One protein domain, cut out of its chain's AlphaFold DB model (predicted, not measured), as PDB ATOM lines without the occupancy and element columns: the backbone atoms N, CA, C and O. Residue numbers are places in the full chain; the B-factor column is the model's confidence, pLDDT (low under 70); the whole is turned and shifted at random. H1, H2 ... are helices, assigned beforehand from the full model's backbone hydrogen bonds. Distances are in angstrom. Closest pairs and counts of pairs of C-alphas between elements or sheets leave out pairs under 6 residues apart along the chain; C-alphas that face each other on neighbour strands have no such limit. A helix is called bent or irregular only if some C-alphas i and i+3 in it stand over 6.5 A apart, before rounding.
ATOM      1  N   MET A  85     502.758 410.248 293.838       76.94
ATOM      2  CA  MET A  85     501.905 409.824 294.960       76.94
ATOM      3  C   MET A  85     501.653 410.938 295.982       76.94
ATOM      4  O   MET A  85     500.614 410.937 296.635       76.94
ATOM      5  N   LEU A  86     502.580 411.889 296.126       79.44
ATOM      6  CA  LEU A  86     502.400 413.063 296.979       79.44
ATOM      7  C   LEU A  86     501.283 413.987 296.475       79.44
ATOM      8  O   LEU A  86     500.458 414.405 297.280       79.44
ATOM      9  N   VAL A  87     501.211 414.239 295.166       81.06
ATOM     10  CA  VAL A  87     500.153 415.047 294.535       81.06
ATOM     11  C   VAL A  87     498.802 414.344 294.666       81.06
ATOM     12  O   VAL A  87     497.807 414.943 295.062       81.06
ATOM     13  N   ILE A  88     498.764 413.031 294.432       82.38
ATOM     14  CA  ILE A  88     497.535 412.242 294.597       82.38
ATOM     15  C   ILE A  88     497.056 412.286 296.057       82.38
ATOM     16  O   ILE A  88     495.862 412.430 296.329       82.38
ATOM     17  N   ARG A  89     497.985 412.192 297.015       87.06
ATOM     18  CA  ARG A  89     497.676 412.280 298.447       87.06
ATOM     19  C   ARG A  89     497.201 413.675 298.857       87.06
ATOM     20  O   ARG A  89     496.279 413.768 299.659       87.06
ATOM     21  N   SER A  90     497.778 414.750 298.324       86.00
ATOM     22  CA  SER A  90     497.330 416.107 298.664       86.00
ATOM     23  C   SER A  90     495.910 416.369 298.160       86.00
ATOM     24  O   SER A  90     495.064 416.818 298.933       86.00
ATOM     25  N   VAL A  91     495.602 415.983 296.918       87.00
ATOM     26  CA  VAL A  91     494.242 416.069 296.358       87.00
ATOM     27  C   VAL A  91     493.262 415.226 297.176       87.00
ATOM     28  O   VAL A  91     492.197 415.709 297.560       87.00
ATOM     29  N   GLY A  92     493.636 413.986 297.506       87.31
ATOM     30  CA  GLY A  92     492.813 413.110 298.339       87.31
ATOM     31  C   GLY A  92     492.502 413.712 299.712       87.31
ATOM     32  O   GLY A  92     491.375 413.586 300.189       87.31
ATOM     33  N   TYR A  93     493.468 414.402 300.328       92.12
ATOM     34  CA  TYR A  93     493.266 415.085 301.608       92.12
ATOM     35  C   TYR A  93     492.271 416.236 301.485       92.12
ATOM     36  O   TYR A  93     491.351 416.324 302.296       92.12
ATOM     37  N   VAL A  94     492.411 417.080 300.458       90.62
ATOM     38  CA  VAL A  94     491.484 418.195 300.214       90.62
ATOM     39  C   VAL A  94     490.058 417.678 300.045       90.62
ATOM     40  O   VAL A  94     489.149 418.177 300.702       90.62
ATOM     41  N   ILE A  95     489.859 416.627 299.245       88.38
ATOM     42  CA  ILE A  95     488.537 416.017 299.050       88.38
ATOM     43  C   ILE A  95     487.984 415.479 300.373       88.38
ATOM     44  O   ILE A  95     486.860 415.814 300.746       88.38
ATOM     45  N   ALA A  96     488.767 414.680 301.104       88.69
ATOM     46  CA  ALA A  96     488.339 414.115 302.384       88.69
ATOM     47  C   ALA A  96     487.959 415.216 303.391       88.69
ATOM     48  O   ALA A  96     486.957 415.091 304.100       88.69
ATOM     49  N   LYS A  97     488.717 416.317 303.406       89.31
ATOM     50  CA  LYS A  97     488.460 417.467 304.271       89.31
ATOM     51  C   LYS A  97     487.177 418.198 303.892       89.31
ATOM     52  O   LYS A  97     486.366 418.479 304.772       89.31
ATOM     53  N   THR A  98     486.971 418.470 302.606       87.31
ATOM     54  CA  THR A  98     485.761 419.136 302.106       87.31
ATOM     55  C   THR A  98     484.516 418.312 302.405       87.31
ATOM     56  O   THR A  98     483.542 418.850 302.924       87.31
ATOM     57  N   VAL A  99     484.561 416.998 302.161       85.38
ATOM     58  CA  VAL A  99     483.460 416.088 302.504       85.38
ATOM     59  C   VAL A  99     483.142 416.179 303.996       85.38
ATOM     60  O   VAL A  99     481.986 416.374 304.357       85.38
ATOM     61  N   ARG A 100     484.150 416.133 304.875       84.25
ATOM     62  CA  ARG A 100     483.920 416.281 306.318       84.25
ATOM     63  C   ARG A 100     483.281 417.615 306.684       84.25
ATOM     64  O   ARG A 100     482.387 417.627 307.519       84.25
ATOM     65  N   ILE A 101     483.719 418.720 306.084       85.00
ATOM     66  CA  ILE A 101     483.134 420.045 306.335       85.00
ATOM     67  C   ILE A 101     481.658 420.061 305.935       85.00
ATOM     68  O   ILE A 101     480.833 420.512 306.722       85.00
ATOM     69  N   ILE A 102     481.322 419.530 304.757       81.62
ATOM     70  CA  ILE A 102     479.939 419.460 304.274       81.62
ATOM     71  C   ILE A 102     479.085 418.623 305.228       81.62
ATOM     72  O   ILE A 102     478.056 419.098 305.698       81.62
ATOM     73  N   TYR A 103     479.524 417.408 305.566       74.69
ATOM     74  CA  TYR A 103     478.761 416.539 306.461       74.69
ATOM     75  C   TYR A 103     478.646 417.110 307.874       74.69
ATOM     76  O   TYR A 103     477.564 417.070 308.442       74.69
ATOM     77  N   ASN A 104     479.710 417.694 308.426       73.00
ATOM     78  CA  ASN A 104     479.636 418.371 309.718       73.00
ATOM     79  C   ASN A 104     478.695 419.580 309.671       73.00
ATOM     80  O   ASN A 104     477.985 419.809 310.638       73.00
ATOM     81  N   GLY A 105     478.671 420.343 308.575       67.56
ATOM     82  CA  GLY A 105     477.738 421.455 308.394       67.56
ATOM     83  C   GLY A 105     476.282 420.988 308.322       67.56
ATOM     84  O   GLY A 105     475.415 421.611 308.926       67.56
ATOM     85  N   ILE A 106     476.023 419.859 307.654       62.75
ATOM     86  CA  ILE A 106     474.699 419.219 307.618       62.75
ATOM     87  C   ILE A 106     474.305 418.719 309.017       62.75
ATOM     88  O   ILE A 106     473.214 419.028 309.479       62.75
ATOM     89  N   TYR A 107     475.204 418.019 309.721       57.75
ATOM     90  CA  TYR A 107     474.959 417.512 311.078       57.75
ATOM     91  C   TYR A 107     474.814 418.624 312.126       57.75
ATOM     92  O   TYR A 107     474.034 418.488 313.060       57.75
ATOM     93  N   PHE A 108     475.527 419.744 311.981       57.50
ATOM     94  CA  PHE A 108     475.377 420.903 312.867       57.50
ATOM     95  C   PHE A 108     474.027 421.605 312.668       57.50
ATOM     96  O   PHE A 108     473.509 422.235 313.587       57.50
ATOM     97  N   ASN A 109     473.439 421.471 311.478       60.91
ATOM     98  CA  ASN A 109     472.114 421.992 311.182       60.91
ATOM     99  C   ASN A 109     470.995 421.019 311.587       60.91
ATOM    100  O   ASN A 109     469.833 421.377 311.469       60.91
ATOM    101  N   ASP A 110     471.296 419.809 312.068       66.62
ATOM    102  CA  ASP A 110     470.269 418.793 312.329       66.62
ATOM    103  C   ASP A 110     469.339 419.212 313.479       66.62
ATOM    104  O   ASP A 110     468.125 419.118 313.357       66.62
ATOM    105  N   GLU A 111     469.866 419.819 314.549       71.31
ATOM    106  CA  GLU A 111     469.031 420.393 315.621       71.31
ATOM    107  C   GLU A 111     468.150 421.552 315.133       71.31
ATOM    108  O   GLU A 111     467.011 421.708 315.571       71.31
ATOM    109  N   GLN A 112     468.659 422.380 314.220       70.69
ATOM    110  CA  GLN A 112     467.922 423.517 313.665       70.69
ATOM    111  C   GLN A 112     466.863 423.039 312.663       70.69
ATOM    112  O   GLN A 112     465.741 423.534 312.679       70.69
ATOM    113  N   LEU A 113     467.176 422.026 311.855       70.12
ATOM    114  CA  LEU A 113     466.247 421.352 310.950       70.12
ATOM    115  C   LEU A 113     465.169 420.583 311.720       70.12
ATOM    116  O   LEU A 113     464.009 420.613 311.320       70.12
ATOM    117  N   LEU A 114     465.518 419.949 312.844       75.56
ATOM    118  CA  LEU A 114     464.566 419.320 313.759       75.56
ATOM    119  C   LEU A 114     463.646 420.358 314.402       75.56
ATOM    120  O   LEU A 114     462.437 420.162 314.381       75.56
ATOM    121  N   ARG A 115     464.175 421.494 314.875       75.81
ATOM    122  CA  ARG A 115     463.343 422.600 315.379       75.81
ATOM    123  C   ARG A 115     462.419 423.162 314.309       75.81
ATOM    124  O   ARG A 115     461.249 423.382 314.582       75.81
ATOM    125  N   ILE A 116     462.914 423.371 313.089       75.00
ATOM    126  CA  ILE A 116     462.070 423.826 311.981       75.00
ATOM    127  C   ILE A 116     460.991 422.786 311.685       75.00
ATOM    128  O   ILE A 116     459.836 423.159 311.505       75.00
ATOM    129  N   ARG A 117     461.325 421.492 311.685       73.56
ATOM    130  CA  ARG A 117     460.351 420.406 311.526       73.56
ATOM    131  C   ARG A 117     459.293 420.424 312.628       73.56
ATOM    132  O   ARG A 117     458.126 420.263 312.303       73.56
ATOM    133  N   GLU A 118     459.681 420.613 313.887       79.88
ATOM    134  CA  GLU A 118     458.754 420.707 315.023       79.88
ATOM    135  C   GLU A 118     457.839 421.929 314.897       79.88
ATOM    136  O   GLU A 118     456.625 421.779 314.967       79.88
ATOM    137  N   CYS A 119     458.389 423.110 314.595       75.31
ATOM    138  CA  CYS A 119     457.606 424.316 314.304       75.31
ATOM    139  C   CYS A 119     456.678 424.142 313.090       75.31
ATOM    140  O   CYS A 119     455.589 424.705 313.062       75.31
ATOM    141  N   SER A 120     457.085 423.332 312.107       73.38
ATOM    142  CA  SER A 120     456.310 423.075 310.888       73.38
ATOM    143  C   SER A 120     455.073 422.197 311.105       73.38
ATOM    144  O   SER A 120     454.263 422.076 310.187       73.38
ATOM    145  N   ILE A 121     454.941 421.544 312.269       73.44
ATOM    146  CA  ILE A 121     453.757 420.740 312.618       73.44
ATOM    147  C   ILE A 121     452.554 421.652 312.868       73.44
ATOM    148  O   ILE A 121     451.452 421.331 312.422       73.44
ATOM    149  N   ASP A 122     452.785 422.779 313.541       78.25
ATOM    150  CA  ASP A 122     451.741 423.739 313.897       78.25
ATOM    151  C   ASP A 122     451.599 424.846 312.839       78.25
ATOM    152  O   ASP A 122     450.479 425.228 312.504       78.25
ATOM    153  N   ASP A 123     452.712 425.294 312.244       74.69
ATOM    154  CA  ASP A 123     452.745 426.342 311.219       74.69
ATOM    155  C   ASP A 123     453.575 425.885 310.004       74.69
ATOM    156  O   ASP A 123     454.801 425.889 310.078       74.69
ATOM    157  N   PRO A 124     452.981 425.501 308.857       69.44
ATOM    158  CA  PRO A 124     453.742 424.986 307.719       69.44
ATOM    159  C   PRO A 124     454.715 426.035 307.157       69.44
ATOM    160  O   PRO A 124     454.313 427.040 306.569       69.44
TER     161      PRO A 124
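What this domain is: This is residues 85 to 124 of the 128 residues of an uncharacterized protein of Brugia timori (UniProt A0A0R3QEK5). What shape do these coordinates make? They make one long rod of two helices set end to end, H1 and then the shorter H2, with a slight bend where they meet at Asn 109; neither helix folds back over the other, and a short tail, residues 123 and 124, turns aside after H2. What is it made of? The printed part has 40 residues with two named helices, H1 then H2, and no named strand; its class is all helix. How spread out is it? It is extended, with a radius of gyration of the C-alphas of 17.1 A, and the C-alphas span 55 by 13 by 6 A.

Where its parts are: Where does the first helix run? H1 is residues 85 to 108, 33.9 A from first to last C-alpha, beginning at C-alpha 85 at (501.905, 409.824, 294.960) and ending at C-alpha 108 at (475.377, 420.903, 312.867). Where does the second run? H2 is residues 110 to 122, 19.2 A long from first to last C-alpha, ending at C-alpha 122 at (451.741, 423.739, 313.897).

How they stand to each other: How do the helices meet? H1 and H2 meet only through their link, a tight one of 1 residue, Asn 109. Which residues stand free? Residues 85 to 115 and 117 to 123 stand free, with no C-alpha 8 or more residues away along the chain within 10 A. Are the backbones well formed? In H1 every O i to N i+4 pair is within hydrogen-bond range; in H2 it is 8 of 9. Neither helix is bent or irregular.

The domain as a whole: How large is it? The two C-alphas farthest apart, those of Met 85 and Asp 122, are 55.4 A apart. Is anything missing? The printed part has no cut from residue 85 to 124. Where is confidence low? The mean pLDDT of the printed part is 77.4, and residues 105 to 110 and residue 124 are under 70.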